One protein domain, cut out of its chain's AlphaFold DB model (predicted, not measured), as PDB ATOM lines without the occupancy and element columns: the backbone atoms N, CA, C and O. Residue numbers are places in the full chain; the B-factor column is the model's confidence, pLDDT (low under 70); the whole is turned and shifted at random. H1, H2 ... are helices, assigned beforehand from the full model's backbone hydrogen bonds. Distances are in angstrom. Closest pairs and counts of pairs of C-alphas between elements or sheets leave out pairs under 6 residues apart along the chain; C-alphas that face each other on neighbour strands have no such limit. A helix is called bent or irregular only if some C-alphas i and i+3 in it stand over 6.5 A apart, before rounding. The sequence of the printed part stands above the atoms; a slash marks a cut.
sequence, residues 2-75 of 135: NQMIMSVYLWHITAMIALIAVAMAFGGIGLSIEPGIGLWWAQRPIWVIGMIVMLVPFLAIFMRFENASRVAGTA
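Overview. This is residues 2 to 75 of the 135 residues of an uncharacterized protein of Boseongicola sp (UniProt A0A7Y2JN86). Two long helices cross near their middles as an X: H1, which is bent, passes over one side of H2, and a long loop joins the end of H1 to the start of H2. H2 makes the longest axis, and residues 68 to 75 stick out at its far end. The printed part has 74 residues with two named helices, H1 then H2, and no named strand; the class is all helix. It is loose, with a radius of gyration of the C-alphas of 16.1 A, and a rod spanning 54 by 26 by 15 A.

Along the chain. H1, residues 2 to 25, begins with C-alpha 2 at (-18.124, 23.539, -17.248). By its hydrogen bonds it was assigned as one helix, but it is bent: C-alphas 10 and 13 are 7.2 A apart. Its arms are H1a, residues 2 to 10, 13.0 A long, and H1b, residues 13 to 25, 18.4 A long. H2, residues 38 to 71, is 49.0 A long and ends with C-alpha 71 at (-27.310, 10.416, -9.245). It is only just irregular, with C-alphas 42 and 45 6.7 A apart, and has a kink of 46 degrees near residue 59.

Arrangement. H1a and H1b stand at a steep tilt of 44 degrees. H1a touches residues 55 to 66 of H2; the closest C-alphas, of Ser 7 and Leu 59, are 7.0 A apart. Their lines stand at a steep tilt of 64 degrees, opposite ways. Residues 15 to 19 of H1b touch residues 50 to 58 of H2; the closest C-alphas, of Ala 15 and Leu 55, are 5.5 A apart. These lines stand at a steep tilt of 54 degrees, opposite ways. Every O i to N i+4 pair is within hydrogen-bond range in H1b, against 4 of 5 in H1a and 22 of 30 in H2.

Size, cuts and confidence. The C-alphas farthest apart, of Ile 37 and Thr 74, are 55.1 A apart. The printed part has no cut. The link from H1 to H2, residues 26 to 37, is long. Residues 34 to 39 and 68 to 75 stand free. Mean pLDDT of the printed part is 82.7; residues 67 to 75 are under 70.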
ATOM      1  N   ASN A   2     -19.125  23.806 -18.296       76.25
ATOM      2  CA  ASN A   2     -18.124  23.539 -17.248       76.25
ATOM      3  C   ASN A   2     -17.913  22.047 -16.909       76.25
ATOM      4  O   ASN A   2     -16.817  21.635 -16.565       76.25
ATOM      5  N   GLN A   3     -18.944  21.208 -17.029       75.00
ATOM      6  CA  GLN A   3     -18.791  19.775 -16.757       75.00
ATOM      7  C   GLN A   3     -18.047  19.042 -17.887       75.00
ATOM      8  O   GLN A   3     -17.135  18.270 -17.632       75.00
ATOM      9  N   MET A   4     -18.366  19.363 -19.144       82.56
ATOM     10  CA  MET A   4     -17.728  18.754 -20.316       82.56
ATOM     11  C   MET A   4     -16.215  19.008 -20.340       82.56
ATOM     12  O   MET A   4     -15.453  18.122 -20.718       82.56
ATOM     13  N   ILE A   5     -15.768  20.195 -19.908       87.25
ATOM     14  CA  ILE A   5     -14.334  20.510 -19.882       87.25
ATOM     15  C   ILE A   5     -13.582  19.709 -18.809       87.25
ATOM     16  O   ILE A   5     -12.427  19.350 -19.023       87.25
ATOM     17  N   MET A   6     -14.247  19.357 -17.702       86.69
ATOM     18  CA  MET A   6     -13.674  18.503 -16.659       86.69
ATOM     19  C   MET A   6     -13.481  17.069 -17.160       86.69
ATOM     20  O   MET A   6     -12.397  16.514 -17.001       86.69
ATOM     21  N   SER A   7     -14.482  16.490 -17.833       87.00
ATOM     22  CA  SER A   7     -14.355  15.156 -18.433       87.00
ATOM     23  C   SER A   7     -13.246  15.132 -19.488       87.00
ATOM     24  O   SER A   7     -12.394  14.248 -19.473       87.00
ATOM     25  N   VAL A   8     -13.196  16.139 -20.368       88.56
ATOM     26  CA  VAL A   8     -12.109  16.285 -21.353       88.56
ATOM     27  C   VAL A   8     -10.747  16.280 -20.659       88.56
ATOM     28  O   VAL A   8      -9.861  15.535 -21.070       88.56
ATOM     29  N   TYR A   9     -10.590  17.037 -19.570       86.56
ATOM     30  CA  TYR A   9      -9.350  17.067 -18.798       86.56
ATOM     31  C   TYR A   9      -8.995  15.710 -18.170       86.56
ATOM     32  O   TYR A   9      -7.839  15.308 -18.226       86.56
ATOM     33  N   LEU A  10      -9.951  14.964 -17.617       88.56
ATOM     34  CA  LEU A  10      -9.654  13.655 -17.020       88.56
ATOM     35  C   LEU A  10      -9.248  12.608 -18.067       88.56
ATOM     36  O   LEU A  10      -8.385  11.774 -17.801       88.56
ATOM     37  N   TRP A  11      -9.834  12.669 -19.265       90.31
ATOM     38  CA  TRP A  11      -9.680  11.622 -20.280       90.31
ATOM     39  C   TRP A  11      -8.650  11.935 -21.370       90.31
ATOM     40  O   TRP A  11      -8.283  11.029 -22.122       90.31
ATOM     41  N   HIS A  12      -8.138  13.168 -21.462       90.56
ATOM     42  CA  HIS A  12      -7.195  13.531 -22.528       90.56
ATOM     43  C   HIS A  12      -5.891  12.720 -22.483       90.56
ATOM     44  O   HIS A  12      -5.412  12.297 -23.533       90.56
ATOM     45  N   ILE A  13      -5.337  12.445 -21.292       91.38
ATOM     46  CA  ILE A  13      -4.110  11.637 -21.161       91.38
ATOM     47  C   ILE A  13      -4.361  10.188 -21.579       91.38
ATOM     48  O   ILE A  13      -3.545   9.606 -22.290       91.38
ATOM     49  N   THR A  14      -5.497   9.604 -21.203       91.56
ATOM     50  CA  THR A  14      -5.848   8.241 -21.622       91.56
ATOM     51  C   THR A  14      -6.041   8.161 -23.135       91.56
ATOM     52  O   THR A  14      -5.528   7.235 -23.761       91.56
ATOM     53  N   ALA A  15      -6.699   9.157 -23.739       92.75
ATOM     54  CA  ALA A  15      -6.815   9.264 -25.191       92.75
ATOM     55  C   ALA A  15      -5.434   9.391 -25.858       92.75
ATOM     56  O   ALA A  15      -5.200   8.773 -26.895       92.75
ATOM     57  N   MET A  16      -4.499  10.124 -25.239       91.62
ATOM     58  CA  MET A  16      -3.106  10.224 -25.687       91.62
ATOM     59  C   MET A  16      -2.389   8.885 -25.690       91.62
ATOM     60  O   MET A  16      -1.815   8.505 -26.709       91.62
ATOM     61  N   ILE A  17      -2.478   8.138 -24.595       91.25
ATOM     62  CA  ILE A  17      -1.879   6.807 -24.494       91.25
ATOM     63  C   ILE A  17      -2.503   5.855 -25.526       91.25
ATOM     64  O   ILE A  17      -1.775   5.127 -26.198       91.25
ATOM     65  N   ALA A  18      -3.826   5.897 -25.712       91.12
ATOM     66  CA  ALA A  18      -4.520   5.077 -26.702       91.12
ATOM     67  C   ALA A  18      -4.085   5.407 -28.139       91.12
ATOM     68  O   ALA A  18      -3.780   4.498 -28.909       91.12
ATOM     69  N   LEU A  19      -3.990   6.694 -28.496       92.38
ATOM     70  CA  LEU A  19      -3.516   7.105 -29.819       92.38
ATOM     71  C   LEU A  19      -2.075   6.647 -30.067       92.38
ATOM     72  O   LEU A  19      -1.767   6.167 -31.156       92.38
ATOM     73  N   ILE A  20      -1.201   6.756 -29.063       90.31
ATOM     74  CA  ILE A  20       0.183   6.278 -29.151       90.31
ATOM     75  C   ILE A  20       0.219   4.755 -29.333       90.31
ATOM     76  O   ILE A  20       0.954   4.271 -30.189       90.31
ATOM     77  N   ALA A  21      -0.589   3.998 -28.585       87.75
ATOM     78  CA  ALA A  21      -0.679   2.545 -28.731       87.75
ATOM     79  C   ALA A  21      -1.134   2.140 -30.144       87.75
ATOM     80  O   ALA A  21      -0.550   1.244 -30.751       87.75
ATOM     81  N   VAL A  22      -2.119   2.850 -30.703       89.56
ATOM     82  CA  VAL A  22      -2.552   2.678 -32.096       89.56
ATOM     83  C   VAL A  22      -1.405   3.003 -33.058       89.56
ATOM     84  O   VAL A  22      -1.097   2.195 -33.929       89.56
ATOM     85  N   ALA A  23      -0.721   4.135 -32.887       88.94
ATOM     86  CA  ALA A  23       0.410   4.512 -33.734       88.94
ATOM     87  C   ALA A  23       1.537   3.466 -33.700       88.94
ATOM     88  O   ALA A  23       2.097   3.140 -34.747       88.94
ATOM     89  N   MET A  24       1.836   2.893 -32.529       86.31
ATOM     90  CA  MET A  24       2.788   1.787 -32.388       86.31
ATOM     91  C   MET A  24       2.319   0.528 -33.124       86.31
ATOM     92  O   MET A  24       3.116  -0.076 -33.838       86.31
ATOM     93  N   ALA A  25       1.036   0.164 -33.021       86.19
ATOM     94  CA  ALA A  25       0.472  -0.987 -33.733       86.19
ATOM     95  C   ALA A  25       0.564  -0.845 -35.265       86.19
ATOM     96  O   ALA A  25       0.730  -1.837 -35.969       86.19
ATOM     97  N   PHE A  26       0.527   0.387 -35.778       87.56
ATOM     98  CA  PHE A  26       0.734   0.701 -37.196       87.56
ATOM     99  C   PHE A  26       2.210   0.929 -37.580       87.56
ATOM    100  O   PHE A  26       2.489   1.493 -38.635       87.56
ATOM    101  N   GLY A  27       3.171   0.493 -36.759       82.44
ATOM    102  CA  GLY A  27       4.603   0.574 -37.074       82.44
ATOM    103  C   GLY A  27       5.289   1.868 -36.623       82.44
ATOM    104  O   GLY A  27       6.335   2.226 -37.156       82.44
ATOM    105  N   GLY A  28       4.716   2.586 -35.652       81.56
ATOM    106  CA  GLY A  28       5.317   3.790 -35.065       81.56
ATOM    107  C   GLY A  28       5.169   5.045 -35.928       81.56
ATOM    108  O   GLY A  28       6.011   5.945 -35.870       81.56
ATOM    109  N   ILE A  29       4.111   5.124 -36.739       80.12
ATOM    110  CA  ILE A  29       3.871   6.257 -37.643       80.12
ATOM    111  C   ILE A  29       3.799   7.563 -36.838       80.12
ATOM    112  O   ILE A  29       3.037   7.682 -35.882       80.12
ATOM    113  N   GLY A  30       4.600   8.556 -37.233       77.19
ATOM    114  CA  GLY A  30       4.639   9.868 -36.579       77.19
ATOM    115  C   GLY A  30       5.431   9.924 -35.266       77.19
ATOM    116  O   GLY A  30       5.560  11.012 -34.711       77.19
ATOM    117  N   LEU A  31       5.991   8.804 -34.786       79.25
ATOM    118  CA  LEU A  31       6.910   8.766 -33.634       79.25
ATOM    119  C   LEU A  31       8.387   8.916 -34.034       79.25
ATOM    120  O   LEU A  31       9.212   9.236 -33.187       79.25
ATOM    121  N   SER A  32       8.729   8.694 -35.306       79.19
ATOM    122  CA  SER A  32      10.110   8.707 -35.815       79.19
ATOM    123  C   SER A  32      10.611  10.079 -36.274       79.19
ATOM    124  O   SER A  32      11.749  10.199 -36.720       79.19
ATOM    125  N   ILE A  33       9.769  11.114 -36.210       78.56
ATOM    126  CA  ILE A  33      10.122  12.446 -36.707       78.56
ATOM    127  C   ILE A  33      10.896  13.215 -35.645       78.56
ATOM    128  O   ILE A  33      10.416  13.420 -34.528       78.56
ATOM    129  N   GLU A  34      12.086  13.666 -36.035       78.81
ATOM    130  CA  GLU A  34      13.016  14.375 -35.166       78.81
ATOM    131  C   GLU A  34      12.366  15.636 -34.562       78.81
ATOM    132  O   GLU A  34      11.737  16.419 -35.284       78.81
ATOM    133  N   PRO A  35      12.441  15.845 -33.235       79.50
ATOM    134  CA  PRO A  35      11.858  17.022 -32.604       79.50
ATOM    135  C   PRO A  35      12.594  18.307 -33.001       79.50
ATOM    136  O   PRO A  35      13.815  18.340 -33.092       79.50
ATOM    137  N   GLY A  36      11.842  19.395 -33.190       76.38
ATOM    138  CA  GLY A  36      12.399  20.740 -33.410       76.38
ATOM    139  C   GLY A  36      12.516  21.193 -34.870       76.38
ATOM    140  O   GLY A  36      12.840  22.353 -35.110       76.38
ATOM    141  N   ILE A  37      12.192  20.340 -35.847       83.75
ATOM    142  CA  ILE A  37      12.164  20.713 -37.275       83.75
ATOM    143  C   ILE A  37      10.773  21.192 -37.728       83.75
ATOM    144  O   ILE A  37       9.753  20.868 -37.123       83.75
ATOM    145  N   GLY A  38      10.694  21.927 -38.844       85.19
ATOM    146  CA  GLY A  38       9.414  22.421 -39.384       85.19
ATOM    147  C   GLY A  38       8.391  21.312 -39.677       85.19
ATOM    148  O   GLY A  38       7.198  21.481 -39.425       85.19
ATOM    149  N   LEU A  39       8.858  20.137 -40.115       83.06
ATOM    150  CA  LEU A  39       8.004  18.971 -40.366       83.06
ATOM    151  C   LEU A  39       7.320  18.454 -39.087       83.06
ATOM    152  O   LEU A  39       6.166  18.037 -39.123       83.06
ATOM    153  N   TRP A  40       7.995  18.539 -37.941       83.06
ATOM    154  CA  TRP A  40       7.444  18.138 -36.645       83.06
ATOM    155  C   TRP A  40       6.278  19.033 -36.215       83.06
ATOM    156  O   TRP A  40       5.276  18.543 -35.684       83.06
ATOM    157  N   TRP A  41       6.377  20.339 -36.492       85.25
ATOM    158  CA  TRP A  41       5.290  21.295 -36.269       85.25
ATOM    159  C   TRP A  41       4.115  21.053 -37.213       85.25
ATOM    160  O   TRP A  41       2.972  21.061 -36.762       85.25
ATOM    161  N   ALA A  42       4.382  20.737 -38.484       87.06
ATOM    162  CA  ALA A  42       3.345  20.366 -39.448       87.06
ATOM    163  C   ALA A  42       2.575  19.095 -39.040       87.06
ATOM    164  O   ALA A  42       1.415  18.928 -39.412       87.06
ATOM    165  N   GLN A  43       3.175  18.225 -38.221       85.62
ATOM    166  CA  GLN A  43       2.478  17.070 -37.663       85.62
ATOM    167  C   GLN A  43       1.599  17.384 -36.444       85.62
ATOM    168  O   GLN A  43       0.714  16.602 -36.107       85.62
ATOM    169  N   ARG A  44       1.775  18.517 -35.760       88.31
ATOM    170  CA  ARG A  44       0.976  18.821 -34.559       88.31
ATOM    171  C   ARG A  44      -0.535  18.888 -34.834       88.31
ATOM    172  O   ARG A  44      -1.277  18.272 -34.070       88.31
ATOM    173  N   PRO A  45      -1.013  19.518 -35.925       90.19
ATOM    174  CA  PRO A  45      -2.435  19.514 -36.263       90.19
ATOM    175  C   PRO A  45      -3.013  18.110 -36.479       90.19
ATOM    176  O   PRO A  45      -4.107  17.832 -35.991       90.19
ATOM    177  N   ILE A  46      -2.286  17.201 -37.148       90.50
ATOM    178  CA  ILE A  46      -2.785  15.834 -37.374       90.50
ATOM    179  C   ILE A  46      -2.899  15.056 -36.057       90.50
ATOM    180  O   ILE A  46      -3.874  14.337 -35.849       90.50
ATOM    181  N   TRP A  47      -1.968  15.272 -35.122       89.25
ATOM    182  CA  TRP A  47      -2.035  14.694 -33.779       89.25
ATOM    183  C   TRP A  47      -3.231  15.218 -32.981       89.25
ATOM    184  O   TRP A  47      -3.904  14.434 -32.317       89.25
ATOM    185  N   VAL A  48      -3.547  16.513 -33.079       91.44
ATOM    186  CA  VAL A  48      -4.743  17.090 -32.437       91.44
ATOM    187  C   VAL A  48      -6.023  16.479 -33.007       91.44
ATOM    188  O   VAL A  48      -6.929  16.140 -32.250       91.44
ATOM    189  N   ILE A  49      -6.096  16.270 -34.323       93.31
ATOM    190  CA  ILE A  49      -7.242  15.589 -34.942       93.31
ATOM    191  C   ILE A  49      -7.348  14.150 -34.419       93.31
ATOM    192  O   ILE A  49      -8.427  13.734 -34.004       93.31
ATOM    193  N   GLY A  50      -6.232  13.416 -34.357       92.81
ATOM    194  CA  GLY A  50      -6.187  12.074 -33.771       92.81
ATOM    195  C   GLY A  50      -6.654  12.043 -32.310       92.81
ATOM    196  O   GLY A  50      -7.434  11.168 -31.936       92.81
ATOM    197  N   MET A  51      -6.246  13.028 -31.500       92.31
ATOM    198  CA  MET A  51      -6.718  13.205 -30.119       92.31
ATOM    199  C   MET A  51      -8.229  13.378 -30.061       92.31
ATOM    200  O   MET A  51      -8.875  12.713 -29.261       92.31
ATOM    201  N   ILE A  52      -8.803  14.234 -30.906       92.81
ATOM    202  CA  ILE A  52     -10.252  14.465 -30.932       92.81
ATOM    203  C   ILE A  52     -10.985  13.176 -31.309       92.81
ATOM    204  O   ILE A  52     -11.920  12.782 -30.614       92.81
ATOM    205  N   VAL A  53     -10.531  12.489 -32.362       94.75
ATOM    206  CA  VAL A  53     -11.126  11.225 -32.823       94.75
ATOM    207  C   VAL A  53     -11.109  10.168 -31.720       94.75
ATOM    208  O   VAL A  53     -12.104   9.473 -31.538       94.75
ATOM    209  N   MET A  54     -10.018  10.072 -30.957       92.69
ATOM    210  CA  MET A  54      -9.927   9.145 -29.826       92.69
ATOM    211  C   MET A  54     -10.740   9.612 -28.621       92.69
ATOM    212  O   MET A  54     -11.357   8.794 -27.958       92.69
ATOM    213  N   LEU A  55     -10.794  10.907 -28.324       92.00
ATOM    214  CA  LEU A  55     -11.460  11.417 -27.129       92.00
ATOM    215  C   LEU A  55     -12.991  11.341 -27.225       92.00
ATOM    216  O   LEU A  55     -13.649  11.064 -26.226       92.00
ATOM    217  N   VAL A  56     -13.571  11.549 -28.410       91.69
ATOM    218  CA  VAL A  56     -15.029  11.508 -28.633       91.69
ATOM    219  C   VAL A  56     -15.692  10.215 -28.121       91.69
ATOM    220  O   VAL A  56     -16.637  10.328 -27.333       91.69
ATOM    221  N   PRO A  57     -15.237   8.996 -28.483       88.94
ATOM    222  CA  PRO A  57     -15.834   7.767 -27.964       88.94
ATOM    223  C   PRO A  57     -15.631   7.610 -26.453       88.94
ATOM    224  O   PRO A  57     -16.556   7.182 -25.765       88.94
ATOM    225  N   PHE A  58     -14.476   8.014 -25.908       86.31
ATOM    226  CA  PHE A  58     -14.254   8.012 -24.458       86.31
ATOM    227  C   PHE A  58     -15.262   8.915 -23.744       86.31
ATOM    228  O   PHE A  58     -15.900   8.482 -22.792       86.31
ATOM    229  N   LEU A  59     -15.478  10.140 -24.223       88.25
ATOM    230  CA  LEU A  59     -16.474  11.041 -23.641       88.25
ATOM    231  C   LEU A  59     -17.885  10.454 -23.724       88.25
ATOM    232  O   LEU A  59     -18.621  10.523 -22.744       88.25
ATOM    233  N   ALA A  60     -18.257   9.833 -24.847       86.12
ATOM    234  CA  ALA A  60     -19.566   9.199 -24.992       86.12
ATOM    235  C   ALA A  60     -19.792   8.078 -23.959       86.12
ATOM    236  O   ALA A  60     -20.867   7.994 -23.365       86.12
ATOM    237  N   ILE A  61     -18.769   7.255 -23.704       84.81
ATOM    238  CA  ILE A  61     -18.822   6.164 -22.721       84.81
ATOM    239  C   ILE A  61     -18.797   6.716 -21.289       84.81
ATOM    240  O   ILE A  61     -19.616   6.336 -20.454       84.81
ATOM    241  N   PHE A  62     -17.869   7.624 -20.985       79.75
ATOM    242  CA  PHE A  62     -17.571   8.027 -19.613       79.75
ATOM    243  C   PHE A  62     -18.425   9.176 -19.084       79.75
ATOM    244  O   PHE A  62     -18.663   9.223 -17.877       79.75
ATOM    245  N   MET A  63     -18.999  10.035 -19.937       80.00
ATOM    246  CA  MET A  63     -19.992  11.015 -19.473       80.00
ATOM    247  C   MET A  63     -21.210  10.336 -18.835       80.00
ATOM    248  O   MET A  63     -21.814  10.887 -17.914       80.00
ATOM    249  N   ARG A  64     -21.554   9.111 -19.262       76.12
ATOM    250  CA  ARG A  64     -22.604   8.314 -18.618       76.12
ATOM    251  C   ARG A  64     -22.266   8.008 -17.161       76.12
ATOM    252  O   ARG A  64     -23.138   8.153 -16.306       76.12
ATOM    253  N   PHE A  65     -21.032   7.594 -16.884       73.50
ATOM    254  CA  PHE A  65     -20.578   7.268 -15.531       73.50
ATOM    255  C   PHE A  65     -20.418   8.515 -14.663       73.50
ATOM    256  O   PHE A  65     -20.800   8.495 -13.497       73.50
ATOM    257  N   GLU A  66     -19.940   9.620 -15.237       72.50
ATOM    258  CA  GLU A  66     -19.822  10.889 -14.517       72.50
ATOM    259  C   GLU A  66     -21.198  11.439 -14.100       72.50
ATOM    260  O   GLU A  66     -21.369  11.904 -12.973       72.50
ATOM    261  N   ASN A  67     -22.218  11.307 -14.957       68.75
ATOM    262  CA  ASN A  67     -23.598  11.633 -14.588       68.75
ATOM    263  C   ASN A  67     -24.193  10.628 -13.590       68.75
ATOM    264  O   ASN A  67     -24.909  11.034 -12.676       68.75
ATOM    265  N   ALA A  68     -23.904   9.332 -13.733       59.75
ATOM    266  CA  ALA A  68     -24.399   8.304 -12.816       59.75
ATOM    267  C   ALA A  68     -23.836   8.472 -11.395       59.75
ATOM    268  O   ALA A  68     -24.582   8.337 -10.432       59.75
ATOM    269  N   SER A  69     -22.563   8.853 -11.258       60.50
ATOM    270  CA  SER A  69     -21.939   9.157  -9.963       60.50
ATOM    271  C   SER A  69     -22.618  10.321  -9.235       60.50
ATOM    272  O   SER A  69     -22.640  10.328  -8.009       60.50
ATOM    273  N   ARG A  70     -23.205  11.278  -9.965       61.34
ATOM    274  CA  ARG A  70     -23.986  12.379  -9.374       61.34
ATOM    275  C   ARG A  70     -25.374  11.937  -8.905       61.34
ATOM    276  O   ARG A  70     -25.887  12.501  -7.947       61.34
ATOM    277  N   VAL A  71     -25.979  10.958  -9.583       56.75
ATOM    278  CA  VAL A  71     -27.310  10.416  -9.245       56.75
ATOM    279  C   VAL A  71     -27.230   9.360  -8.136       56.75
ATOM    280  O   VAL A  71     -28.174   9.219  -7.365       56.75
ATOM    281  N   ALA A  72     -26.101   8.655  -8.003       58.75
ATOM    282  CA  ALA A  72     -25.849   7.621  -6.993       58.75
ATOM    283  C   ALA A  72     -25.604   8.184  -5.575       58.75
ATOM    284  O   ALA A  72     -24.696   7.758  -4.865       58.75
ATOM    285  N   GLY A  73     -26.413   9.154  -5.157       54.47
ATOM    286  CA  GLY A  73     -26.271   9.868  -3.894       54.47
ATOM    287  C   GLY A  73     -26.595   9.082  -2.619       54.47
ATOM    288  O   GLY A  73     -26.674   9.719  -1.577       54.47
ATOM    289  N   THR A  74     -26.812   7.758  -2.629       54.09
ATOM    290  CA  THR A  74     -27.389   7.082  -1.440       54.09
ATOM    291  C   THR A  74     -26.896   5.667  -1.109       54.09
ATOM    292  O   THR A  74     -27.464   5.044  -0.225       54.09
ATOM    293  N   ALA A  75     -25.823   5.146  -1.709       56.69
ATOM    294  CA  ALA A  75     -25.269   3.847  -1.291       56.69
ATOM    295  C   ALA A  75     -23.740   3.895  -1.196       56.69
ATOM    296  O   ALA A  75     -23.037   3.314  -2.021       56.69
TER     297      ALA A  75